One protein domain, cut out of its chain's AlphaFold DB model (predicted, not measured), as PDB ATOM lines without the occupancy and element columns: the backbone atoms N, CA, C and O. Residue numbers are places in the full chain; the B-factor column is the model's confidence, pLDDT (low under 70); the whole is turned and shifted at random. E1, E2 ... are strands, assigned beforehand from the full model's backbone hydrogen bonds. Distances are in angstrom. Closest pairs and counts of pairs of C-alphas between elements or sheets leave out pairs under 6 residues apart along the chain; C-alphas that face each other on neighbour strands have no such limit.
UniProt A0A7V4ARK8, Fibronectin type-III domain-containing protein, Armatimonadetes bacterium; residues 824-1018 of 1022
ATOM      1  N   GLN A 824     158.989 168.453 149.267       84.25
ATOM      2  CA  GLN A 824     159.050 167.333 148.324       84.25
ATOM      3  C   GLN A 824     157.891 166.363 148.553       84.25
ATOM      4  O   GLN A 824     157.540 166.075 149.691       84.25
ATOM      5  N   VAL A 825     157.314 165.849 147.469       85.19
ATOM      6  CA  VAL A 825     156.205 164.893 147.510       85.19
ATOM      7  C   VAL A 825     156.300 163.912 146.348       85.19
ATOM      8  O   VAL A 825     156.729 164.285 145.253       85.19
ATOM      9  N   THR A 826     155.862 162.671 146.567       88.06
ATOM     10  CA  THR A 826     155.574 161.711 145.495       88.06
ATOM     11  C   THR A 826     154.086 161.379 145.460       88.06
ATOM     12  O   THR A 826     153.485 161.023 146.469       88.06
ATOM     13  N   LEU A 827     153.490 161.497 144.276       89.62
ATOM     14  CA  LEU A 827     152.096 161.187 143.986       89.62
ATOM     15  C   LEU A 827     152.050 159.926 143.109       89.62
ATOM     16  O   LEU A 827     152.254 160.030 141.895       89.62
ATOM     17  N   PRO A 828     151.837 158.737 143.698       88.38
ATOM     18  CA  PRO A 828     151.768 157.497 142.938       88.38
ATOM     19  C   PRO A 828     150.425 157.361 142.206       88.38
ATOM     20  O   PRO A 828     149.395 157.833 142.685       88.38
ATOM     21  N   GLU A 829     150.449 156.675 141.060       91.25
ATOM     22  CA  GLU A 829     149.262 156.224 140.309       91.25
ATOM     23  C   GLU A 829     148.232 157.311 139.952       91.25
ATOM     24  O   GLU A 829     147.032 157.055 139.823       91.25
ATOM     25  N   MET A 830     148.694 158.537 139.731       95.75
ATOM     26  CA  MET A 830     147.830 159.643 139.338       95.75
ATOM     27  C   MET A 830     147.359 159.481 137.887       95.75
ATOM     28  O   MET A 830     148.106 159.021 137.022       95.75
ATOM     29  N   ILE A 831     146.121 159.892 137.600       98.06
ATOM     30  CA  ILE A 831     145.549 159.838 136.251       98.06
ATOM     31  C   ILE A 831     145.802 161.164 135.548       98.06
ATOM     32  O   ILE A 831     145.328 162.193 136.024       98.06
ATOM     33  N   VAL A 832     146.471 161.155 134.395       98.06
ATOM     34  CA  VAL A 832     146.568 162.337 133.526       98.06
ATOM     35  C   VAL A 832     145.170 162.708 133.037       98.06
ATOM     36  O   VAL A 832     144.493 161.910 132.389       98.06
ATOM     37  N   THR A 833     144.719 163.919 133.358       97.81
ATOM     38  CA  THR A 833     143.383 164.412 132.990       97.81
ATOM     39  C   THR A 833     143.421 165.323 131.780       97.81
ATOM     40  O   THR A 833     142.511 165.263 130.954       97.81
ATOM     41  N   ALA A 834     144.470 166.136 131.656       96.19
ATOM     42  CA  ALA A 834     144.691 167.071 130.559       96.19
ATOM     43  C   ALA A 834     146.192 167.279 130.340       96.19
ATOM     44  O   ALA A 834     146.939 167.332 131.310       96.19
ATOM     45  N   SER A 835     146.625 167.443 129.089       94.44
ATOM     46  CA  SER A 835     148.033 167.638 128.725       94.44
ATOM     47  C   SER A 835     148.169 168.858 127.815       94.44
ATOM     48  O   SER A 835     147.475 168.948 126.802       94.44
ATOM     49  N   TYR A 836     149.035 169.806 128.186       93.44
ATOM     50  CA  TYR A 836     149.285 171.051 127.449       93.44
ATOM     51  C   TYR A 836     150.794 171.233 127.203       93.44
ATOM     52  O   TYR A 836     151.399 172.186 127.703       93.44
ATOM     53  N   PRO A 837     151.432 170.330 126.435       89.00
ATOM     54  CA  PRO A 837     152.889 170.279 126.305       89.00
ATOM     55  C   PRO A 837     153.485 171.560 125.707       89.00
ATOM     56  O   PRO A 837     154.561 171.978 126.119       89.00
ATOM     57  N   SER A 838     152.768 172.237 124.804       88.81
ATOM     58  CA  SER A 838     153.198 173.521 124.224       88.81
ATOM     59  C   SER A 838     153.277 174.664 125.240       88.81
ATOM     60  O   SER A 838     153.900 175.682 124.966       88.81
ATOM     61  N   GLU A 839     152.621 174.521 126.392       91.12
ATOM     62  CA  GLU A 839     152.643 175.496 127.486       91.12
ATOM     63  C   GLU A 839     153.432 174.975 128.704       91.12
ATOM     64  O   GLU A 839     153.498 175.652 129.730       91.12
ATOM     65  N   GLY A 840     154.046 173.790 128.596       94.12
ATOM     66  CA  GLY A 840     154.942 173.230 129.609       94.12
ATOM     67  C   GLY A 840     154.249 172.746 130.883       94.12
ATOM     68  O   GLY A 840     154.793 172.900 131.983       94.12
ATOM     69  N   TYR A 841     153.027 172.209 130.780       96.56
ATOM     70  CA  TYR A 841     152.354 171.586 131.921       96.56
ATOM     71  C   TYR A 841     151.249 170.601 131.539       96.56
ATOM     72  O   TYR A 841     150.748 170.571 130.415       96.56
ATOM     73  N   PHE A 842     150.821 169.818 132.523       97.31
ATOM     74  CA  PHE A 842     149.663 168.935 132.441       97.31
ATOM     75  C   PHE A 842     148.941 168.893 133.797       97.31
ATOM     76  O   PHE A 842     149.438 169.423 134.792       97.31
ATOM     77  N   TYR A 843     147.752 168.298 133.836       98.00
ATOM     78  CA  TYR A 843     147.014 168.040 135.071       98.00
ATOM     79  C   TYR A 843     146.891 166.551 135.311       98.00
ATOM     80  O   TYR A 843     146.740 165.755 134.377       98.00
ATOM     81  N   VAL A 844     146.891 166.205 136.590       97.94
ATOM     82  CA  VAL A 844     146.541 164.872 137.048       97.94
ATOM     83  C   VAL A 844     145.476 164.928 138.126       97.94
ATOM     84  O   VAL A 844     145.340 165.940 138.815       97.94
ATOM     85  N   GLN A 845     144.752 163.831 138.314       96.38
ATOM     86  CA  GLN A 845     143.844 163.667 139.443       96.38
ATOM     87  C   GLN A 845     143.946 162.278 140.067       96.38
ATOM     88  O   GLN A 845     144.326 161.313 139.400       96.38
ATOM     89  N   ALA A 846     143.610 162.198 141.353       92.31
ATOM     90  CA  ALA A 846     143.521 160.935 142.071       92.31
ATOM     91  C   ALA A 846     142.381 160.074 141.501       92.31
ATOM     92  O   ALA A 846     141.375 160.598 141.012       92.31
ATOM     93  N   ALA A 847     142.528 158.748 141.558       89.88
ATOM     94  CA  ALA A 847     141.560 157.817 140.970       89.88
ATOM     95  C   ALA A 847     140.156 157.919 141.596       89.88
ATOM     96  O   ALA A 847     139.154 157.777 140.896       89.88
ATOM     97  N   ASP A 848     140.082 158.236 142.889       87.94
ATOM     98  CA  ASP A 848     138.839 158.481 143.631       87.94
ATOM     99  C   ASP A 848     138.226 159.872 143.367       87.94
ATOM    100  O   ASP A 848     137.108 160.150 143.800       87.94
ATOM    101  N   ARG A 849     138.924 160.729 142.604       90.75
ATOM    102  CA  ARG A 849     138.554 162.117 142.272       90.75
ATOM    103  C   ARG A 849     138.499 163.051 143.486       90.75
ATOM    104  O   ARG A 849     137.865 164.102 143.414       90.75
ATOM    105  N   SER A 850     139.188 162.707 144.575       86.12
ATOM    106  CA  SER A 850     139.289 163.544 145.780       86.12
ATOM    107  C   SER A 850     140.049 164.856 145.537       86.12
ATOM    108  O   SER A 850     139.750 165.882 146.156       86.12
ATOM    109  N   TYR A 851     141.004 164.863 144.601       90.19
ATOM    110  CA  TYR A 851     141.709 166.066 144.168       90.19
ATOM    111  C   TYR A 851     142.340 165.942 142.781       90.19
ATOM    112  O   TYR A 851     142.639 164.847 142.300       90.19
ATOM    113  N   GLY A 852     142.595 167.102 142.175       94.12
ATOM    114  CA  GLY A 852     143.476 167.265 141.026       94.12
ATOM    115  C   GLY A 852     144.585 168.267 141.334       94.12
ATOM    116  O   GLY A 852     144.474 169.049 142.281       94.12
ATOM    117  N   ILE A 853     145.678 168.212 140.577       94.94
ATOM    118  CA  ILE A 853     146.820 169.115 140.746       94.94
ATOM    119  C   ILE A 853     147.526 169.367 139.412       94.94
ATOM    120  O   ILE A 853     147.628 168.477 138.561       94.94
ATOM    121  N   ARG A 854     148.014 170.598 139.232       96.81
ATOM    122  CA  ARG A 854     148.842 170.993 138.089       96.81
ATOM    123  C   ARG A 854     150.261 170.453 138.250       96.81
ATOM    124  O   ARG A 854     150.836 170.521 139.332       96.81
ATOM    125  N   VAL A 855     150.870 169.993 137.164       97.56
ATOM    126  CA  VAL A 855     152.273 169.562 137.123       97.56
ATOM    127  C   VAL A 855     153.010 170.411 136.094       97.56
ATOM    128  O   VAL A 855     152.728 170.326 134.899       97.56
ATOM    129  N   GLN A 856     153.938 171.254 136.550       96.88
ATOM    130  CA  GLN A 856     154.764 172.095 135.685       96.88
ATOM    131  C   GLN A 856     155.905 171.258 135.102       96.88
ATOM    132  O   GLN A 856     156.887 170.979 135.787       96.88
ATOM    133  N   SER A 857     155.771 170.840 133.846       93.12
ATOM    134  CA  SER A 857     156.714 169.937 133.192       93.12
ATOM    135  C   SER A 857     156.643 170.044 131.674       93.12
ATOM    136  O   SER A 857     155.557 170.124 131.105       93.12
ATOM    137  N   ASN A 858     157.801 169.935 131.023       87.81
ATOM    138  CA  ASN A 858     157.916 169.854 129.566       87.81
ATOM    139  C   ASN A 858     157.928 168.401 129.048       87.81
ATOM    140  O   ASN A 858     158.276 168.168 127.892       87.81
ATOM    141  N   VAL A 859     157.594 167.415 129.892       86.50
ATOM    142  CA  VAL A 859     157.509 166.006 129.479       86.50
ATOM    143  C   VAL A 859     156.459 165.851 128.376       86.50
ATOM    144  O   VAL A 859     155.301 166.238 128.534       86.50
ATOM    145  N   SER A 860     156.873 165.274 127.248       85.31
ATOM    146  CA  SER A 860     156.020 164.965 126.101       85.31
ATOM    147  C   SER A 860     155.554 163.500 126.126       85.31
ATOM    148  O   SER A 860     156.030 162.691 126.920       85.31
ATOM    149  N   GLY A 861     154.580 163.148 125.280       87.88
ATOM    150  CA  GLY A 861     154.092 161.766 125.144       87.88
ATOM    151  C   GLY A 861     153.060 161.310 126.186       87.88
ATOM    152  O   GLY A 861     152.667 160.144 126.174       87.88
ATOM    153  N   LEU A 862     152.589 162.209 127.058       94.50
ATOM    154  CA  LEU A 862     151.500 161.939 128.002       94.50
ATOM    155  C   LEU A 862     150.136 162.274 127.394       94.50
ATOM    156  O   LEU A 862     149.933 163.377 126.877       94.50
ATOM    157  N   SER A 863     149.191 161.346 127.522       94.94
ATOM    158  CA  SER A 863     147.803 161.486 127.067       94.94
ATOM    159  C   SER A 863     146.810 161.349 128.226       94.94
ATOM    160  O   SER A 863     147.109 160.659 129.205       94.94
ATOM    161  N   PRO A 864     145.614 161.966 128.148       96.56
ATOM    162  CA  PRO A 864     144.547 161.702 129.108       96.56
ATOM    163  C   PRO A 864     144.288 160.195 129.277       96.56
ATOM    164  O   PRO A 864     144.202 159.472 128.287       96.56
ATOM    165  N   GLY A 865     144.171 159.728 130.523       96.62
ATOM    166  CA  GLY A 865     144.045 158.301 130.856       96.62
ATOM    167  C   GLY A 865     145.372 157.592 131.154       96.62
ATOM    168  O   GLY A 865     145.362 156.497 131.721       96.62
ATOM    169  N   ASP A 866     146.520 158.214 130.884       97.88
ATOM    170  CA  ASP A 866     147.805 157.690 131.352       97.88
ATOM    171  C   ASP A 866     147.873 157.667 132.884       97.88
ATOM    172  O   ASP A 866     147.357 158.559 133.564       97.88
ATOM    173  N   ARG A 867     148.508 156.626 133.429       97.56
ATOM    174  CA  ARG A 867     148.823 156.495 134.853       97.56
ATOM    175  C   ARG A 867     150.271 156.888 135.064       97.56
ATOM    176  O   ARG A 867     151.156 156.353 134.393       97.56
ATOM    177  N   VAL A 868     150.516 157.814 135.980       96.75
ATOM    178  CA  VAL A 868     151.850 158.353 136.236       96.75
ATOM    179  C   VAL A 868     152.179 158.339 137.722       96.75
ATOM    180  O   VAL A 868     151.314 158.567 138.563       96.75
ATOM    181  N   SER A 869     153.448 158.103 138.035       94.12
ATOM    182  CA  SER A 869     154.042 158.482 139.314       94.12
ATOM    183  C   SER A 869     154.757 159.816 139.131       94.12
ATOM    184  O   SER A 869     155.483 159.996 138.150       94.12
ATOM    185  N   ILE A 870     154.524 160.763 140.036       94.12
ATOM    186  CA  ILE A 870     155.120 162.102 139.976       94.12
ATOM    187  C   ILE A 870     155.846 162.374 141.284       94.12
ATOM    188  O   ILE A 870     155.197 162.450 142.321       94.12
ATOM    189  N   SER A 871     157.153 162.600 141.229       91.31
ATOM    190  CA  SER A 871     157.935 163.122 142.355       91.31
ATOM    191  C   SER A 871     158.352 164.553 142.053       91.31
ATOM    192  O   SER A 871     158.839 164.821 140.963       91.31
ATOM    193  N   GLY A 872     158.172 165.486 142.981       91.75
ATOM    194  CA  GLY A 872     158.559 166.881 142.767       91.75
ATOM    195  C   GLY A 872     158.344 167.743 144.000       91.75
ATOM    196  O   GLY A 872     158.196 167.232 145.107       91.75
ATOM    197  N   VAL A 873     158.331 169.058 143.809       91.31
ATOM    198  CA  VAL A 873     158.199 170.043 144.888       91.31
ATOM    199  C   VAL A 873     156.829 170.705 144.826       91.31
ATOM    200  O   VAL A 873     156.449 171.243 143.786       91.31
ATOM    201  N   VAL A 874     156.104 170.708 145.942       90.25
ATOM    202  CA  VAL A 874     154.853 171.450 146.096       90.25
ATOM    203  C   VAL A 874     155.150 172.944 146.022       90.25
ATOM    204  O   VAL A 874     155.886 173.486 146.844       90.25
ATOM    205  N   SER A 875     154.541 173.635 145.071       92.81
ATOM    206  CA  SER A 875     154.625 175.085 144.942       92.81
ATOM    207  C   SER A 875     153.267 175.683 144.586       92.81
ATOM    208  O   SER A 875     152.240 174.997 144.514       92.81
ATOM    209  N   GLU A 876     153.247 176.994 144.405       91.75
ATOM    210  CA  GLU A 876     152.083 177.733 143.941       91.75
ATOM    211  C   GLU A 876     152.369 178.319 142.562       91.75
ATOM    212  O   GLU A 876     153.442 178.867 142.301       91.75
ATOM    213  N   ARG A 877     151.396 178.207 141.660       94.00
ATOM    214  CA  ARG A 877     151.425 178.943 140.404       94.00
ATOM    215  C   ARG A 877     150.977 180.365 140.693       94.00
ATOM    216  O   ARG A 877     149.842 180.574 141.128       94.00
ATOM    217  N   ARG A 878     151.822 181.342 140.379       92.50
ATOM    218  CA  ARG A 878     151.448 182.760 140.397       92.50
ATOM    219  C   ARG A 878     151.149 183.265 138.987       92.50
ATOM    220  O   ARG A 878     151.834 182.893 138.036       92.50
ATOM    221  N   ILE A 879     150.135 184.117 138.861       91.25
ATOM    222  CA  ILE A 879     149.879 184.920 137.659       91.25
ATOM    223  C   ILE A 879     150.162 186.371 138.055       91.25
ATOM    224  O   ILE A 879     149.468 186.946 138.895       91.25
ATOM    225  N   GLY A 880     151.254 186.933 137.529       86.88
ATOM    226  CA  GLY A 880     151.881 188.102 138.149       86.88
ATOM    227  C   GLY A 880     152.390 187.750 139.552       86.88
ATOM    228  O   GLY A 880     153.029 186.718 139.734       86.88
ATOM    229  N   ASN A 881     152.059 188.569 140.555       87.62
ATOM    230  CA  ASN A 881     152.436 188.323 141.955       87.62
ATOM    231  C   ASN A 881     151.364 187.578 142.768       87.62
ATOM    232  O   ASN A 881     151.560 187.325 143.961       87.62
ATOM    233  N   ILE A 882     150.243 187.205 142.150       90.69
ATOM    234  CA  ILE A 882     149.084 186.675 142.870       90.69
ATOM    235  C   ILE A 882     149.025 185.147 142.730       90.69
ATOM    236  O   ILE A 882     149.085 184.639 141.604       90.69
ATOM    237  N   PRO A 883     148.907 184.401 143.843       92.00
ATOM    238  CA  PRO A 883     148.687 182.958 143.818       92.00
ATOM    239  C   PRO A 883     147.396 182.591 143.084       92.00
ATOM    240  O   PRO A 883     146.343 183.167 143.347       92.00
ATOM    241  N   SER A 884     147.464 181.599 142.195       94.00
ATOM    242  CA  SER A 884     146.326 181.142 141.383       94.00
ATOM    243  C   SER A 884     145.925 179.688 141.650       94.00
ATOM    244  O   SER A 884     144.740 179.385 141.694       94.00
ATOM    245  N   GLU A 885     146.871 178.776 141.871       94.50
ATOM    246  CA  GLU A 885     146.585 177.363 142.167       94.50
ATOM    247  C   GLU A 885     147.823 176.654 142.733       94.50
ATOM    248  O   GLU A 885     148.946 177.149 142.594       94.50
ATOM    249  N   ARG A 886     147.642 175.477 143.345       92.38
ATOM    250  CA  ARG A 886     148.768 174.599 143.708       92.38
ATOM    251  C   ARG A 886     149.284 173.843 142.498       92.38
ATOM    252  O   ARG A 886     148.522 173.424 141.629       92.38
ATOM    253  N   GLN A 887     150.586 173.606 142.504       94.56
ATOM    254  CA  GLN A 887     151.253 172.843 141.467       94.56
ATOM    255  C   GLN A 887     152.427 172.033 142.018       94.56
ATOM    256  O   GLN A 887     152.925 172.303 143.109       94.56
ATOM    257  N   ILE A 888     152.887 171.067 141.228       95.31
ATOM    258  CA  ILE A 888     154.167 170.388 141.422       95.31
ATOM    259  C   ILE A 888     155.184 170.952 140.428       95.31
ATOM    260  O   ILE A 888     154.938 170.962 139.220       95.31
ATOM    261  N   THR A 889     156.322 171.412 140.938       95.94
ATOM    262  CA  THR A 889     157.470 171.927 140.175       95.94
ATOM    263  C   THR A 889     158.680 171.009 140.285       95.94
ATOM    264  O   THR A 889     158.747 170.167 141.180       95.94
ATOM    265  N   SER A 890     159.629 171.169 139.356       93.25
ATOM    266  CA  SER A 890     160.790 170.281 139.190       93.25
ATOM    267  C   SER A 890     160.423 168.786 139.201       93.25
ATOM    268  O   SER A 890     161.046 168.020 139.938       93.25
ATOM    269  N   PRO A 891     159.380 168.356 138.459       94.62
ATOM    270  CA  PRO A 891     158.883 167.002 138.590       94.62
ATOM    271  C   PRO A 891     159.743 166.000 137.816       94.62
ATOM    272  O   PRO A 891     160.108 166.228 136.662       94.62
ATOM    273  N   VAL A 892     159.947 164.835 138.418       95.31
ATOM    274  CA  VAL A 892     160.266 163.587 137.729       95.31
ATOM    275  C   VAL A 892     158.949 162.851 137.506       95.31
ATOM    276  O   VAL A 892     158.215 162.580 138.457       95.31
ATOM    277  N   VAL A 893     158.628 162.564 136.245       95.62
ATOM    278  CA  VAL A 893     157.370 161.917 135.856       95.62
ATOM    279  C   VAL A 893     157.676 160.564 135.234       95.62
ATOM    280  O   VAL A 893     158.368 160.484 134.221       95.62
ATOM    281  N   THR A 894     157.122 159.505 135.815       95.94
ATOM    282  CA  THR A 894     157.249 158.137 135.308       95.94
ATOM    283  C   THR A 894     155.884 157.638 134.864       95.94
ATOM    284  O   THR A 894     154.964 157.538 135.675       95.94
ATOM    285  N   LYS A 895     155.734 157.305 133.578       95.81
ATOM    286  CA  LYS A 895     154.524 156.654 133.062       95.81
ATOM    287  C   LYS A 895     154.513 155.187 133.491       95.81
ATOM    288  O   LYS A 895     155.434 154.446 133.175       95.81
ATOM    289  N   LEU A 896     153.465 154.795 134.205       95.94
ATOM    290  CA  LEU A 896     153.247 153.438 134.714       95.94
ATOM    291  C   LEU A 896     152.425 152.591 133.735       95.94
ATOM    292  O   LEU A 896     152.562 151.375 133.691       95.94
ATOM    293  N   GLY A 897     151.571 153.239 132.942       95.88
ATOM    294  CA  GLY A 897     150.730 152.581 131.949       95.88
ATOM    295  C   GLY A 897     149.677 153.519 131.369       95.88
ATOM    296  O   GLY A 897     149.681 154.724 131.632       95.88
ATOM    297  N   THR A 898     148.755 152.954 130.596       97.06
ATOM    298  CA  THR A 898     147.601 153.659 130.027       97.06
ATOM    299  C   THR A 898     146.330 152.916 130.421       97.06
ATOM    300  O   THR A 898     146.294 151.689 130.391       97.06
ATOM    301  N   GLY A 899     145.290 153.651 130.809       95.12
ATOM    302  CA  GLY A 899     143.989 153.092 131.162       95.12
ATOM    303  C   GLY A 899     142.847 154.026 130.765       95.12
ATOM    304  O   GLY A 899     143.073 154.998 130.041       95.12
ATOM    305  N   PRO A 900     141.618 153.770 131.247       95.62
ATOM    306  CA  PRO A 900     140.489 154.652 130.989       95.62
ATOM    307  C   PRO A 900     140.783 156.088 131.429       95.62
ATOM    308  O   PRO A 900     141.397 156.313 132.486       95.62
ATOM    309  N   GLU A 901     140.317 157.045 130.620       95.12
ATOM    310  CA  GLU A 901     140.259 158.452 131.008       95.12
ATOM    311  C   GLU A 901     139.451 158.607 132.295       95.12
ATOM    312  O   GLU A 901     138.511 157.859 132.574       95.12
ATOM    313  N   ALA A 902     139.817 159.606 133.090       94.38
ATOM    314  CA  ALA A 902     139.100 159.872 134.315       94.38
ATOM    315  C   ALA A 902     137.682 160.390 134.011       94.38
ATOM    316  O   ALA A 902     137.500 161.266 133.166       94.38
ATOM    317  N   VAL A 903     136.675 159.863 134.711       95.12
ATOM    318  CA  VAL A 903     135.283 160.295 134.530       95.12
ATOM    319  C   VAL A 903     135.105 161.690 135.148       95.12
ATOM    320  O   VAL A 903     135.334 161.832 136.357       95.12
ATOM    321  N   PRO A 904     134.697 162.712 134.369       96.50
ATOM    322  CA  PRO A 904     134.546 164.071 134.879       96.50
ATOM    323  C   PRO A 904     133.456 164.154 135.953       96.50
ATOM    324  O   PRO A 904     132.435 163.467 135.877       96.50
ATOM    325  N   LEU A 905     133.651 165.024 136.946       96.50
ATOM    326  CA  LEU A 905     132.589 165.372 137.893       96.50
ATOM    327  C   LEU A 905     131.619 166.357 137.240       96.50
ATOM    328  O   LEU A 905     132.031 167.413 136.764       96.50
ATOM    329  N   VAL A 906     130.328 166.030 137.235       96.31
ATOM    330  CA  VAL A 906     129.289 166.949 136.759       96.31
ATOM    331  C   VAL A 906     128.946 167.927 137.877       96.31
ATOM    332  O   VAL A 906     128.662 167.504 138.997       96.31
ATOM    333  N   MET A 907     128.973 169.228 137.591       95.12
ATOM    334  CA  MET A 907     128.634 170.259 138.575       95.12
ATOM    335  C   MET A 907     128.000 171.494 137.936       95.12
ATOM    336  O   MET A 907     128.107 171.712 136.733       95.12
ATOM    337  N   ASN A 908     127.343 172.308 138.763       94.69
ATOM    338  CA  ASN A 908     126.825 173.612 138.350       94.69
ATOM    339  C   ASN A 908     127.945 174.669 138.300       94.69
ATOM    340  O   ASN A 908     128.979 174.544 138.968       94.69
ATOM    341  N   CYS A 909     127.729 175.742 137.541       94.62
ATOM    342  CA  CYS A 909     128.696 176.818 137.333       94.62
ATOM    343  C   CYS A 909     129.128 177.480 138.649       94.62
ATOM    344  O   CYS A 909     130.303 177.812 138.812       94.62
ATOM    345  N   ARG A 910     128.231 177.624 139.637       93.44
ATOM    346  CA  ARG A 910     128.587 178.214 140.944       93.44
ATOM    347  C   ARG A 910     129.607 177.407 141.747       93.44
ATOM    348  O   ARG A 910     130.358 178.018 142.513       93.44
ATOM    349  N   SER A 911     129.638 176.084 141.569       94.56
ATOM    350  CA  SER A 911     130.528 175.171 142.300       94.56
ATOM    351  C   SER A 911     131.922 175.078 141.689       94.56
ATOM    352  O   SER A 911     132.836 174.581 142.338       94.56
ATOM    353  N   VAL A 912     132.113 175.566 140.462       95.50
ATOM    354  CA  VAL A 912     133.428 175.588 139.815       95.50
ATOM    355  C   VAL A 912     134.383 176.480 140.611       95.50
ATOM    356  O   VAL A 912     134.027 177.587 141.012       95.50
ATOM    357  N   GLY A 913     135.595 175.988 140.855       94.38
ATOM    358  CA  GLY A 913     136.663 176.645 141.607       94.38
ATOM    359  C   GLY A 913     136.582 176.461 143.126       94.38
ATOM    360  O   GLY A 913     137.595 176.186 143.764       94.38
ATOM    361  N   GLY A 914     135.384 176.582 143.705       94.56
ATOM    362  CA  GLY A 914     135.176 176.483 145.153       94.56
ATOM    363  C   GLY A 914     135.819 177.611 145.975       94.56
ATOM    364  O   GLY A 914     136.361 178.579 145.435       94.56
ATOM    365  N   GLY A 915     135.709 177.520 147.303       92.94
ATOM    366  CA  GLY A 915     136.328 178.470 148.236       92.94
ATOM    367  C   GLY A 915     137.838 178.238 148.431       92.94
ATOM    368  O   GLY A 915     138.387 177.256 147.926       92.94
ATOM    369  N   PRO A 916     138.546 179.131 149.146       89.81
ATOM    370  CA  PRO A 916     139.931 178.881 149.545       89.81
ATOM    371  C   PRO A 916     140.029 177.660 150.474       89.81
ATOM    372  O   PRO A 916     139.112 177.378 151.242       89.81
ATOM    373  N   PHE A 917     141.142 176.929 150.407       82.75
ATOM    374  CA  PHE A 917     141.379 175.726 151.216       82.75
ATOM    375  C   PHE A 917     142.866 175.629 151.562       82.75
ATOM    376  O   PHE A 917     143.681 175.729 150.657       82.75
ATOM    377  N   ALA A 918     143.238 175.438 152.835       71.25
ATOM    378  CA  ALA A 918     144.627 175.157 153.238       71.25
ATOM    379  C   ALA A 918     145.694 176.112 152.631       71.25
ATOM    380  O   ALA A 918     146.693 175.697 152.039       71.25
ATOM    381  N   GLY A 919     145.437 177.425 152.694       71.50
ATOM    382  CA  GLY A 919     146.310 178.453 152.107       71.50
ATOM    383  C   GLY A 919     146.279 178.537 150.572       71.50
ATOM    384  O   GLY A 919     146.956 179.380 149.994       71.50
ATOM    385  N   MET A 920     145.487 177.702 149.897       81.94
ATOM    386  CA  MET A 920     145.262 177.769 148.455       81.94
ATOM    387  C   MET A 920     144.162 178.776 148.121       81.94
ATOM    388  O   MET A 920     143.104 178.764 148.766       81.94
ATOM    389  N   PRO A 921     144.356 179.598 147.079       87.38
ATOM    390  CA  PRO A 921     143.337 180.530 146.631       87.38
ATOM    391  C   PRO A 921     142.128 179.765 146.068       87.38
ATOM    392  O   PRO A 921     142.263 178.841 145.264       87.38
ATOM    393  N   GLY A 922     140.931 180.154 146.502       91.88
ATOM    394  CA  GLY A 922     139.679 179.791 145.838       91.88
ATOM    395  C   GLY A 922     139.368 180.765 144.711       91.88
ATOM    396  O   GLY A 922     140.156 181.667 144.430       91.88
ATOM    397  N   VAL A 923     138.200 180.620 144.094       93.69
ATOM    398  CA  VAL A 923     137.675 181.637 143.170       93.69
ATOM    399  C   VAL A 923     136.897 182.709 143.928       93.69
ATOM    400  O   VAL A 923     136.339 182.457 144.998       93.69
ATOM    401  N   ARG A 924     136.791 183.904 143.346       90.19
ATOM    402  CA  ARG A 924     135.972 185.000 143.866       90.19
ATOM    403  C   ARG A 924     134.521 184.568 144.078       90.19
ATOM    404  O   ARG A 924     133.878 184.018 143.177       90.19
ATOM    405  N   GLY A 925     134.001 184.793 145.284       88.69
ATOM    406  CA  GLY A 925     132.663 184.332 145.676       88.69
ATOM    407  C   GLY A 925     132.494 182.807 145.603       88.69
ATOM    408  O   GLY A 925     131.376 182.313 145.441       88.69
ATOM    409  N   GLY A 926     133.593 182.052 145.628       90.50
ATOM    410  CA  GLY A 926     133.611 180.595 145.695       90.50
ATOM    411  C   GLY A 926     132.957 180.082 146.973       90.50
ATOM    412  O   GLY A 926     133.128 180.659 148.043       90.50
ATOM    413  N   ARG A 927     132.194 178.992 146.866       83.00
ATOM    414  CA  ARG A 927     131.579 178.291 148.004       83.00
ATOM    415  C   ARG A 927     131.864 176.796 147.880       83.00
ATOM    416  O   ARG A 927     131.942 176.290 146.765       83.00
ATOM    417  N   GLY A 928     131.979 176.102 149.009       88.38
ATOM    418  CA  GLY A 928     132.257 174.663 149.043       88.38
ATOM    419  C   GLY A 928     133.727 174.307 148.789       88.38
ATOM    420  O   GLY A 928     134.603 175.172 148.838       88.38
ATOM    421  N   LEU A 929     133.983 173.017 148.547       88.38
ATOM    422  CA  LEU A 929     135.326 172.446 148.394       88.38
ATOM    423  C   LEU A 929     136.100 173.079 147.231       88.38
ATOM    424  O   LEU A 929     135.564 173.226 146.135       88.38
ATOM    425  N   ASN A 930     137.384 173.377 147.452       92.75
ATOM    426  CA  ASN A 930     138.286 173.817 146.390       92.75
ATOM    427  C   ASN A 930     138.550 172.664 145.405       92.75
ATOM    428  O   ASN A 930     139.185 171.657 145.745       92.75
ATOM    429  N   ASN A 931     138.050 172.806 144.180       94.69
ATOM    430  CA  ASN A 931     138.117 171.789 143.128       94.69
ATOM    431  C   ASN A 931     138.986 172.217 141.933       94.69
ATOM    432  O   ASN A 931     138.940 171.577 140.882       94.69
ATOM    433  N   ILE A 932     139.814 173.256 142.096       96.06
ATOM    434  CA  ILE A 932     140.829 173.623 141.102       96.06
ATOM    435  C   ILE A 932     141.760 172.420 140.866       96.06
ATOM    436  O   ILE A 932     142.172 171.737 141.806       96.06
ATOM    437  N   GLY A 933     142.037 172.136 139.593       95.69
ATOM    438  CA  GLY A 933     142.814 170.998 139.104       95.69
ATOM    439  C   GLY A 933     141.994 169.759 138.721       95.69
ATOM    440  O   GLY A 933     142.528 168.881 138.041       95.69
ATOM    441  N   LEU A 934     140.719 169.658 139.121       97.31
ATOM    442  CA  LEU A 934     139.865 168.513 138.776       97.31
ATOM    443  C   LEU A 934     139.301 168.607 137.354       97.31
ATOM    444  O   LEU A 934     139.029 169.697 136.842       97.31
ATOM    445  N   LEU A 935     139.074 167.440 136.742       98.19
ATOM    446  CA  LEU A 935     138.329 167.311 135.493       98.19
ATOM    447  C   LEU A 935     136.823 167.338 135.771       98.19
ATOM    448  O   LEU A 935     136.296 166.503 136.514       98.19
ATOM    449  N   VAL A 936     136.120 168.273 135.140       98.06
ATOM    450  CA  VAL A 936     134.694 168.506 135.374       98.06
ATOM    451  C   VAL A 936     133.918 168.627 134.075       98.06
ATOM    452  O   VAL A 936     134.481 168.923 133.020       98.06
ATOM    453  N   THR A 937     132.609 168.428 134.174       98.19
ATOM    454  CA  THR A 937     131.652 168.736 133.120       98.19
ATOM    455  C   THR A 937     130.619 169.723 133.647       98.19
ATOM    456  O   THR A 937     130.039 169.515 134.711       98.19
ATOM    457  N   ILE A 938     130.359 170.769 132.869       97.62
ATOM    458  CA  ILE A 938     129.260 171.710 133.097       97.62
ATOM    459  C   ILE A 938     128.350 171.755 131.870       97.62
ATOM    460  O   ILE A 938     128.724 171.320 130.778       97.62
ATOM    461  N   THR A 939     127.146 172.288 132.030       97.75
ATOM    462  CA  THR A 939     126.236 172.581 130.918       97.75
ATOM    463  C   THR A 939     125.602 173.937 131.148       97.75
ATOM    464  O   THR A 939     125.231 174.236 132.273       97.75
ATOM    465  N   GLY A 940     125.475 174.750 130.106       96.62
ATOM    466  CA  GLY A 940     124.816 176.044 130.216       96.62
ATOM    467  C   GLY A 940     124.724 176.769 128.885       96.62
ATOM    468  O   GLY A 940     125.217 176.294 127.861       96.62
ATOM    469  N   GLN A 941     124.084 177.930 128.912       97.12
ATOM    470  CA  GLN A 941     123.914 178.804 127.766       97.12
ATOM    471  C   GLN A 941     125.157 179.673 127.543       97.12
ATOM    472  O   GLN A 941     125.672 180.281 128.482       97.12
ATOM    473  N   VAL A 942     125.598 179.793 126.292       97.19
ATOM    474  CA  VAL A 942     126.664 180.712 125.879       97.19
ATOM    475  C   VAL A 942     126.156 182.151 125.953       97.19
ATOM    476  O   VAL A 942     125.305 182.562 125.162       97.19
ATOM    477  N   LYS A 943     126.684 182.924 126.903       96.50
ATOM    478  CA  LYS A 943     126.324 184.334 127.129       96.50
ATOM    479  C   LYS A 943     127.229 185.307 126.380       96.50
ATOM    480  O   LYS A 943     126.764 186.355 125.948       96.50
ATOM    481  N   TYR A 944     128.505 184.955 126.214       95.12
ATOM    482  CA  TYR A 944     129.501 185.789 125.536       95.12
ATOM    483  C   TYR A 944     130.485 184.929 124.744       95.12
ATOM    484  O   TYR A 944     130.805 183.817 125.163       95.12
ATOM    485  N   ILE A 945     130.994 185.471 123.633       94.31
ATOM    486  CA  ILE A 945     132.067 184.889 122.816       94.31
ATOM    487  C   ILE A 945     133.161 185.947 122.643       94.31
ATOM    488  O   ILE A 945     132.893 187.068 122.218       94.31
ATOM    489  N   LEU A 946     134.392 185.591 123.000       90.56
ATOM    490  CA  LEU A 946     135.559 186.467 123.097       90.56
ATOM    491  C   LEU A 946     136.761 185.766 122.448       90.56
ATOM    492  O   LEU A 946     137.668 185.275 123.124       90.56
ATOM    493  N   GLY A 947     136.740 185.658 121.119       90.81
ATOM    494  CA  GLY A 947     137.738 184.889 120.373       90.81
ATOM    495  C   GLY A 947     137.693 183.406 120.752       90.81
ATOM    496  O   GLY A 947     136.677 182.749 120.555       90.81
ATOM    497  N   SER A 948     138.781 182.883 121.322       92.56
ATOM    498  CA  SER A 948     138.872 181.494 121.804       92.56
ATOM    499  C   SER A 948     138.279 181.273 123.202       92.56
ATOM    500  O   SER A 948     138.450 180.198 123.777       92.56
ATOM    501  N   TYR A 949     137.586 182.266 123.761       95.12
ATOM    502  CA  TYR A 949     136.937 182.171 125.064       95.12
ATOM    503  C   TYR A 949     135.424 182.347 124.952       95.12
ATOM    504  O   TYR A 949     134.951 183.144 124.147       95.12
ATOM    505  N   ILE A 950     134.666 181.648 125.794       96.00
ATOM    506  CA  ILE A 950     133.212 181.813 125.919       96.00
ATOM    507  C   ILE A 950     132.797 181.895 127.388       96.00
ATOM    508  O   ILE A 950     133.438 181.282 128.240       96.00
ATOM    509  N   ASN A 951     131.721 182.621 127.691       96.12
ATOM    510  CA  ASN A 951     131.086 182.594 129.011       96.12
ATOM    511  C   ASN A 951     129.852 181.698 128.973       96.12
ATOM    512  O   ASN A 951     129.023 181.841 128.073       96.12
ATOM    513  N   ILE A 952     129.722 180.812 129.958       96.12
ATOM    514  CA  ILE A 952     128.634 179.833 130.029       96.12
ATOM    515  C   ILE A 952     127.904 179.959 131.353       96.12
ATOM    516  O   ILE A 952     128.513 179.870 132.421       96.12
ATOM    517  N   ASP A 953     126.593 180.132 131.273       96.50
ATOM    518  CA  ASP A 953     125.713 180.270 132.425       96.50
ATOM    519  C   ASP A 953     124.640 179.182 132.414       96.50
ATOM    520  O   ASP A 953     123.902 179.015 131.446       96.50
ATOM    521  N   ASP A 954     124.557 178.438 133.506       95.94
ATOM    522  CA  ASP A 954     123.571 177.382 133.742       95.94
ATOM    523  C   ASP A 954     122.321 177.902 134.476       95.94
ATOM    524  O   ASP A 954     121.516 177.120 134.974       95.94
ATOM    525  N   GLY A 955     122.178 179.229 134.576       95.12
ATOM    526  CA  GLY A 955     121.131 179.901 135.341       95.12
ATOM    527  C   GLY A 955     121.530 180.199 136.786       95.12
ATOM    528  O   GLY A 955     120.747 180.788 137.526       95.12
ATOM    529  N   THR A 956     122.746 179.835 137.213       92.31
ATOM    530  CA  THR A 956     123.240 180.196 138.551       92.31
ATOM    531  C   THR A 956     123.650 181.659 138.678       92.31
ATOM    532  O   THR A 956     123.893 182.102 139.805       92.31
ATOM    533  N   GLY A 957     123.718 182.403 137.569       91.69
ATOM    534  CA  GLY A 957     123.906 183.850 137.596       91.69
ATOM    535  C   GLY A 957     125.292 184.261 138.086       91.69
ATOM    536  O   GLY A 957     125.437 185.297 138.726       91.69
ATOM    537  N   VAL A 958     126.315 183.428 137.871       89.94
ATOM    538  CA  VAL A 958     127.667 183.751 138.339       89.94
ATOM    539  C   VAL A 958     128.221 184.906 137.523       89.94
ATOM    540  O   VAL A 958     128.471 184.749 136.335       89.94
ATOM    541  N   GLU A 959     128.454 186.041 138.164       87.00
ATOM    542  CA  GLU A 959     129.033 187.209 137.510       87.00
ATOM    543  C   GLU A 959     130.561 187.196 137.576       87.00
ATOM    544  O   GLU A 959     131.172 186.851 138.597       87.00
ATOM    545  N   ASP A 960     131.194 187.611 136.484       78.12
ATOM    546  CA  ASP A 960     132.569 188.087 136.522       78.12
ATOM    547  C   ASP A 960     132.640 189.559 136.975       78.12
ATOM    548  O   ASP A 960     131.628 190.236 137.141       78.12
ATOM    549  N   PHE A 961     133.847 190.087 137.208       71.94
ATOM    550  CA  PHE A 961     134.016 191.461 137.711       71.94
ATOM    551  C   PHE A 961     133.561 192.558 136.729       71.94
ATOM    552  O   PHE A 961     133.441 193.711 137.122       71.94
ATOM    553  N   GLN A 962     133.309 192.219 135.460       78.69
ATOM    554  CA  GLN A 962     132.748 193.133 134.460       78.69
ATOM    555  C   GLN A 962     131.215 193.019 134.379       78.69
ATOM    556  O   GLN A 962     130.613 193.582 133.469       78.69
ATOM    557  N   GLY A 963     130.588 192.279 135.303       82.81
ATOM    558  CA  GLY A 963     129.148 192.034 135.325       82.81
ATOM    559  C   GLY A 963     128.677 191.042 134.261       82.81
ATOM    560  O   GLY A 963     127.477 190.910 134.039       82.81
ATOM    561  N   ARG A 964     129.588 190.333 133.574       90.06
ATOM    562  CA  ARG A 964     129.192 189.306 132.602       90.06
ATOM    563  C   ARG A 964     128.786 188.046 133.339       90.06
ATOM    564  O   ARG A 964     129.557 187.507 134.131       90.06
ATOM    565  N   THR A 965     127.606 187.541 133.025       93.00
ATOM    566  CA  THR A 965     127.104 186.296 133.597       93.00
ATOM    567  C   THR A 965     127.721 185.071 132.914       93.00
ATOM    568  O   THR A 965     127.866 185.020 131.691       93.00
ATOM    569  N   GLY A 966     128.053 184.062 133.715       92.81
ATOM    570  CA  GLY A 966     128.609 182.780 133.301       92.81
ATOM    571  C   GLY A 966     130.103 182.640 133.588       92.81
ATOM    572  O   GLY A 966     130.848 183.617 133.674       92.81
ATOM    573  N   ILE A 967     130.563 181.396 133.710       94.19
ATOM    574  CA  ILE A 967     131.984 181.096 133.916       94.19
ATOM    575  C   ILE A 967     132.742 181.143 132.594       94.19
ATOM    576  O   ILE A 967     132.184 180.809 131.549       94.19
ATOM    577  N   LEU A 968     134.024 181.510 132.639       95.69
ATOM    578  CA  LEU A 968     134.834 181.589 131.430       95.69
ATOM    579  C   LEU A 968     135.390 180.214 131.046       95.69
ATOM    580  O   LEU A 968     135.969 179.507 131.870       95.69
ATOM    581  N   VAL A 969     135.289 179.871 129.770       97.19
ATOM    582  CA  VAL A 969     135.847 178.652 129.189       97.19
ATOM    583  C   VAL A 969     136.811 179.022 128.073       97.19
ATOM    584  O   VAL A 969     136.449 179.790 127.187       97.19
ATOM    585  N   ARG A 970     138.029 178.472 128.098       96.69
ATOM    586  CA  ARG A 970     138.962 178.538 126.961       96.69
ATOM    587  C   ARG A 970     138.756 177.324 126.074       96.69
ATOM    588  O   ARG A 970     138.963 176.202 126.535       96.69
ATOM    589  N   LEU A 971     138.391 177.577 124.823       95.31
ATOM    590  CA  LEU A 971     138.203 176.573 123.786       95.31
ATOM    591  C   LEU A 971     139.558 176.101 123.225       95.31
ATOM    592  O   LEU A 971     140.523 176.878 123.207       95.31
ATOM    593  N   PRO A 972     139.655 174.853 122.736       91.75
ATOM    594  CA  PRO A 972     140.815 174.392 121.993       91.75
ATOM    595  C   PRO A 972     140.809 174.997 120.581       91.75
ATOM    596  O   PRO A 972     139.778 175.453 120.077       91.75
ATOM    597  N   SER A 973     141.961 174.981 119.911       86.06
ATOM    598  CA  SER A 973     142.035 175.373 118.503       86.06
ATOM    599  C   SER A 973     141.120 174.495 117.637       86.06
ATOM    600  O   SER A 973     140.939 173.306 117.893       86.06
ATOM    601  N   GLY A 974     140.518 175.096 116.606       83.56
ATOM    602  CA  GLY A 974     139.662 174.390 115.646       83.56
ATOM    603  C   GLY A 974     138.199 174.206 116.068       83.56
ATOM    604  O   GLY A 974     137.406 173.725 115.262       83.56
ATOM    605  N   VAL A 975     137.802 174.616 117.278       87.94
ATOM    606  CA  VAL A 975     136.376 174.680 117.637       87.94
ATOM    607  C   VAL A 975     135.730 175.884 116.953       87.94
ATOM    608  O   VAL A 975     136.149 177.023 117.139       87.94
ATOM    609  N   SER A 976     134.699 175.615 116.155       83.88
ATOM    610  CA  SER A 976     133.903 176.607 115.431       83.88
ATOM    611  C   SER A 976     132.417 176.253 115.524       83.88
ATOM    612  O   SER A 976     132.056 175.176 115.997       83.88
ATOM    613  N   GLY A 977     131.540 177.173 115.117       85.75
ATOM    614  CA  GLY A 977     130.101 176.914 115.092       85.75
ATOM    615  C   GLY A 977     129.428 176.930 116.465       85.75
ATOM    616  O   GLY A 977     128.405 176.278 116.622       85.75
ATOM    617  N   ILE A 978     129.964 177.662 117.445       92.88
ATOM    618  CA  ILE A 978     129.270 177.984 118.703       92.88
ATOM    619  C   ILE A 978     128.683 179.386 118.565       92.88
ATOM    620  O   ILE A 978     129.412 180.329 118.259       92.88
ATOM    621  N   GLY A 979     127.373 179.509 118.755       93.94
ATOM    622  CA  GLY A 979     126.644 180.771 118.700       93.94
ATOM    623  C   GLY A 979     126.308 181.315 120.086       93.94
ATOM    624  O   GLY A 979     126.218 180.571 121.064       93.94
ATOM    625  N   LEU A 980     126.081 182.628 120.165       95.06
ATOM    626  CA  LEU A 980     125.425 183.221 121.330       95.06
ATOM    627  C   LEU A 980     124.051 182.567 121.521       95.06
ATOM    628  O   LEU A 980     123.302 182.389 120.559       95.06
ATOM    629  N   GLY A 981     123.734 182.207 122.763       95.06
ATOM    630  CA  GLY A 981     122.481 181.549 123.126       95.06
ATOM    631  C   GLY A 981     122.467 180.024 122.974       95.06
ATOM    632  O   GLY A 981     121.517 179.415 123.467       95.06
ATOM    633  N   ASP A 982     123.487 179.410 122.360       96.88
ATOM    634  CA  ASP A 982     123.620 177.948 122.295       96.88
ATOM    635  C   ASP A 982     123.727 177.359 123.708       96.88
ATOM    636  O   ASP A 982     124.382 177.936 124.578       96.88
ATOM    637  N   ILE A 983     123.133 176.188 123.938       97.00
ATOM    638  CA  ILE A 983     123.360 175.413 125.160       97.00
ATOM    639  C   ILE A 983     124.434 174.392 124.869       97.00
ATOM    640  O   ILE A 983     124.291 173.551 123.981       97.00
ATOM    641  N   VAL A 984     125.511 174.466 125.635       97.31
ATOM    642  CA  VAL A 984     126.703 173.657 125.429       97.31
ATOM    643  C   VAL A 984     127.001 172.815 126.659       97.31
ATOM    644  O   VAL A 984     126.822 173.259 127.793       97.31
ATOM    645  N   LYS A 985     127.503 171.605 126.431       97.56
ATOM    646  CA  LYS A 985     128.178 170.771 127.422       97.56
ATOM    647  C   LYS A 985     129.678 170.958 127.251       97.56
ATOM    648  O   LYS A 985     130.213 170.713 126.171       97.56
ATOM    649  N   ILE A 986     130.344 171.367 128.325       98.06
ATOM    650  CA  ILE A 986     131.792 171.574 128.359       98.06
ATOM    651  C   ILE A 986     132.416 170.592 129.325       98.06
ATOM    652  O   ILE A 986     131.994 170.515 130.474       98.06
ATOM    653  N   THR A 987     133.459 169.903 128.874       98.19
ATOM    654  CA  THR A 987     134.353 169.123 129.728       98.19
ATOM    655  C   THR A 987     135.736 169.764 129.759       98.19
ATOM    656  O   THR A 987     136.274 170.199 128.746       98.19
ATOM    657  N   GLY A 988     136.342 169.865 130.928       97.81
ATOM    658  CA  GLY A 988     137.664 170.464 131.031       97.81
ATOM    659  C   GLY A 988     138.175 170.484 132.452       97.81
ATOM    660  O   GLY A 988     137.476 170.102 133.387       97.81
ATOM    661  N   VAL A 989     139.423 170.902 132.600       98.06
ATOM    662  CA  VAL A 989     140.042 171.064 133.915       98.06
ATOM    663  C   VAL A 989     139.734 172.451 134.452       98.06
ATOM    664  O   VAL A 989     139.785 173.436 133.710       98.06
ATOM    665  N   ILE A 990     139.405 172.527 135.738       97.69
ATOM    666  CA  ILE A 990     139.295 173.806 136.436       97.69
ATOM    667  C   ILE A 990     140.715 174.325 136.646       97.69
ATOM    668  O   ILE A 990     141.501 173.687 137.339       97.69
ATOM    669  N   GLU A 991     141.049 175.459 136.046       96.75
ATOM    670  CA  GLU A 991     142.399 176.027 136.086       96.75
ATOM    671  C   GLU A 991     142.395 177.360 136.846       96.75
ATOM    672  O   GLU A 991     141.473 178.166 136.696       96.75
ATOM    673  N   GLY A 992     143.447 177.609 137.633       94.62
ATOM    674  CA  GLY A 992     143.679 178.915 138.249       94.62
ATOM    675  C   GLY A 992     143.785 180.009 137.183       94.62
ATOM    676  O   GLY A 992     144.542 179.892 136.219       94.62
ATOM    677  N   SER A 993     143.012 181.087 137.319       93.62
ATOM    678  CA  SER A 993     142.942 182.145 136.310       93.62
ATOM    679  C   SER A 993     142.743 183.500 136.961       93.62
ATOM    680  O   SER A 993     141.708 183.756 137.574       93.62
ATOM    681  N   ILE A 994     143.716 184.384 136.759       92.00
ATOM    682  CA  ILE A 994     143.698 185.763 137.241       92.00
ATOM    683  C   ILE A 994     143.762 186.668 136.014       92.00
ATOM    684  O   ILE A 994     144.764 186.648 135.293       92.00
ATOM    685  N   PRO A 995     142.695 187.413 135.702       86.44
ATOM    686  CA  PRO A 995     142.717 188.346 134.583       86.44
ATOM    687  C   PRO A 995     143.691 189.502 134.819       86.44
ATOM    688  O   PRO A 995     144.034 189.833 135.953       86.44
ATOM    689  N   LEU A 996     144.137 190.137 133.734       83.00
ATOM    690  CA  LEU A 996     145.057 191.269 133.817       83.00
ATOM    691  C   LEU A 996     144.453 192.398 134.671       83.00
ATOM    692  O   LEU A 996     143.324 192.824 134.429       83.00
ATOM    693  N   GLY A 997     145.216 192.870 135.661       80.38
ATOM    694  CA  GLY A 997     144.796 193.916 136.601       80.38
ATOM    695  C   GLY A 997     143.929 193.430 137.770       80.38
ATOM    696  O   GLY A 997     143.419 194.261 138.514       80.38
ATOM    697  N   TRP A 998     143.722 192.118 137.927       84.00
ATOM    698  CA  TRP A 998     142.894 191.546 138.997       84.00
ATOM    699  C   TRP A 998     143.770 190.970 140.112       84.00
ATOM    700  O   TRP A 998     144.942 190.693 139.881       84.00
ATOM    701  N   ASN A 999     143.199 190.769 141.305       88.50
ATOM    702  CA  ASN A 999     143.874 190.230 142.496       88.50
ATOM    703  C   ASN A 999     143.268 188.917 143.034       88.50
ATOM    704  O   ASN A 999     143.722 188.413 144.057       88.50
ATOM    705  N   GLU A1000     142.268 188.352 142.355       89.75
ATOM    706  CA  GLU A1000     141.573 187.126 142.761       89.75
ATOM    707  C   GLU A1000     141.354 186.198 141.561       89.75
ATOM    708  O   GLU A1000     141.227 186.648 140.416       89.75
ATOM    709  N   ASN A1001     141.255 184.891 141.818       93.25
ATOM    710  CA  ASN A1001     140.889 183.934 140.779       93.25
ATOM    711  C   ASN A1001     139.438 184.124 140.323       93.25
ATOM    712  O   ASN A1001     138.518 184.257 141.135       93.25
ATOM    713  N   ARG A1002     139.209 183.979 139.020       92.75
ATOM    714  CA  ARG A1002     137.873 183.750 138.455       92.75
ATOM    715  C   ARG A1002     137.612 182.262 138.241       92.75
ATOM    716  O   ARG A1002     138.535 181.460 138.145       92.75
ATOM    717  N   ARG A1003     136.339 181.904 138.071       94.75
ATOM    718  CA  ARG A1003     135.947 180.571 137.600       94.75
ATOM    719  C   ARG A1003     136.360 180.398 136.148       94.75
ATOM    720  O   ARG A1003     135.925 181.169 135.290       94.75
ATOM    721  N   PHE A1004     137.197 179.401 135.899       95.94
ATOM    722  CA  PHE A1004     137.774 179.164 134.591       95.94
ATOM    723  C   PHE A1004     137.905 177.670 134.311       95.94
ATOM    724  O   PHE A1004     138.459 176.925 135.120       95.94
ATOM    725  N   ILE A1005     137.395 177.242 133.157       97.88
ATOM    726  CA  ILE A1005     137.590 175.887 132.641       97.88
ATOM    727  C   ILE A1005     138.454 175.953 131.390       97.88
ATOM    728  O   ILE A1005     138.194 176.724 130.463       97.88
ATOM    729  N   ARG A1006     139.455 175.082 131.337       97.25
ATOM    730  CA  ARG A1006     140.261 174.855 130.145       97.25
ATOM    731  C   ARG A1006     139.908 173.501 129.541       97.25
ATOM    732  O   ARG A1006     140.114 172.459 130.163       97.25
ATOM    733  N   THR A1007     139.360 173.521 128.331       96.81
ATOM    734  CA  THR A1007     139.033 172.297 127.584       96.81
ATOM    735  C   THR A1007     140.293 171.633 127.044       96.81
ATOM    736  O   THR A1007     141.271 172.322 126.742       96.81
ATOM    737  N   ARG A1008     140.264 170.310 126.870       94.25
ATOM    738  CA  ARG A1008     141.446 169.528 126.478       94.25
ATOM    739  C   ARG A1008     141.504 169.317 124.971       94.25
ATOM    740  O   ARG A1008     142.581 169.331 124.388       94.25
ATOM    741  N   ARG A1009     140.340 169.108 124.350       93.00
ATOM    742  CA  ARG A1009     140.173 168.801 122.920       93.00
ATOM    743  C   ARG A1009     138.799 169.233 122.410       93.00
ATOM    744  O   ARG A1009     137.909 169.518 123.202       93.00
ATOM    745  N   SER A1010     138.608 169.248 121.092       93.12
ATOM    746  CA  SER A1010     137.347 169.670 120.459       93.12
ATOM    747  C   SER A1010     136.135 168.850 120.905       93.12
ATOM    748  O   SER A1010     135.074 169.420 121.129       93.12
ATOM    749  N   SER A1011     136.291 167.539 121.121       93.50
ATOM    750  CA  SER A1011     135.199 166.663 121.577       93.50
ATOM    751  C   SER A1011     134.734 166.920 123.015       93.50
ATOM    752  O   SER A1011     133.673 166.428 123.404       93.50
ATOM    753  N   ASP A1012     135.484 167.707 123.789       96.12
ATOM    754  CA  ASP A1012     135.046 168.172 125.105       96.12
ATOM    755  C   ASP A1012     134.005 169.304 125.018       96.12
ATOM    756  O   ASP A1012     133.449 169.702 126.044       96.12
ATOM    757  N   VAL A1013     133.746 169.828 123.818       96.88
ATOM    758  CA  VAL A1013     132.808 170.918 123.555       96.88
ATOM    759  C   VAL A1013     131.676 170.396 122.683       96.88
ATOM    760  O   VAL A1013     131.882 170.046 121.523       96.88
ATOM    761  N   GLN A1014     130.470 170.326 123.240       96.06
ATOM    762  CA  GLN A1014     129.301 169.789 122.545       96.06
ATOM    763  C   GLN A1014     128.162 170.797 122.596       96.06
ATOM    764  O   GLN A1014     127.729 171.179 123.680       96.06
ATOM    765  N   VAL A1015     127.657 171.218 121.437       95.25
ATOM    766  CA  VAL A1015     126.406 171.980 121.362       95.25
ATOM    767  C   VAL A1015     125.258 170.994 121.538       95.25
ATOM    768  O   VAL A1015     125.083 170.100 120.715       95.25
ATOM    769  N   LEU A1016     124.511 171.135 122.629       94.69
ATOM    770  CA  LEU A1016     123.332 170.322 122.920       94.69
ATOM    771  C   LEU A1016     122.085 170.899 122.246       94.69
ATOM    772  O   LEU A1016     121.265 170.147 121.731       94.69
ATOM    773  N   VAL A1017     121.957 172.230 122.248       93.81
ATOM    774  CA  VAL A1017     120.825 172.959 121.656       93.81
ATOM    775  C   VAL A1017     121.347 174.216 120.966       93.81
ATOM    776  O   VAL A1017     122.151 174.951 121.542       93.81
ATOM    777  N   LYS A1018     120.894 174.465 119.733       91.56
ATOM    778  CA  LYS A1018     121.202 175.682 118.971       91.56
ATOM    779  C   LYS A1018     120.305 176.843 119.395       91.56
ATOM    780  O   LYS A1018     119.139 176.629 119.723       91.56
TER     781      LYS A1018
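What this domain is: This is residues 824 to 1018 of the 1022 residues of the protein "Fibronectin type-III domain-containing protein" of Armatimonadetes bacterium (UniProt A0A7V4ARK8). Two closed barrels of five strands each stand side by side along the longest axis, E1 to E5 making the first and E6 to E10 the second, with E11 paired onto the second as an extra strand. The 36 residues 899 to 934, with no named element, lead from one barrel to the other. The printed part has 195 residues, with no named helix and 11 named strands, E1 to E11 in order along the chain; each barrel is mixed, the class is all strand, and the named strands hold 91 residues, under half. The whole is compact, with a radius of gyration of the C-alphas of 16.0 A, and spans 44 by 33 by 28 A.

How they stand to each other: Start with E1, residues 824 to 836, which bends by 99 degrees at residue 831, E2, residues 841 to 845, and E3, residues 852 to 856: they form a meander, each strand the antiparallel neighbour of the one before. Look for N 833 and O 843 at 2.9 A, and N 855 and O 842 at 2.8 A. E4, residues 866 to 879, and E5, residues 882 to 898, form a hairpin, with N 875 and O 887 at 2.9 A. E3 is parallel to E5, with N 888 and O 854 at 2.8 A, and E4 is antiparallel to E1, with N 827 and O 870 at 2.8 A. E1 to E4 are a Greek key, four strands in a row of which three, E1 to E3, are a meander and the first, E1, is the antiparallel neighbour of the fourth, E4. Next come E6, residues 935 to 946, E7, residues 949 to 953, E8, residues 967 to 970, and E9, residues 983 to 990: E6 to E8 are a meander, and E6 to E9 a Greek key. Find N 943 and O 951 at 2.8 A, N 969 and O 950 at 2.8 A, and N 938 and O 986 at 2.9 A. E10, residues 1004 to 1006, is parallel to E8, with N 1005 and O 968 at 3.0 A, and antiparallel to E9, with N 1006 and O 989 at 2.9 A. E11, residues 1013 to 1017, is antiparallel to E9, with N 985 and O 1014 at 2.8 A. The closest C-alphas of E1 and E6, Thr 833 and Leu 935, are 6.3 A apart.

Where its parts are: Find C-alpha 824 at (159.050, 167.333, 148.324), where E1 begins. E4 is 28.0 A long and E5 35.5 A; E6, 23.0 A, begins at (138.329, 167.311, 135.493). E11 ends at C-alpha 1017, (120.825, 172.959, 121.656).

The domain as a whole: The C-alphas of Gln 824 and Lys 1018 are the two farthest apart, 48.6 A. The printed part has no cut. The links E5 to E6, E7 to E8, E8 to E9 and E9 to E10 are long. The mean pLDDT of the printed part is 92.7, and no printed residue is under 70.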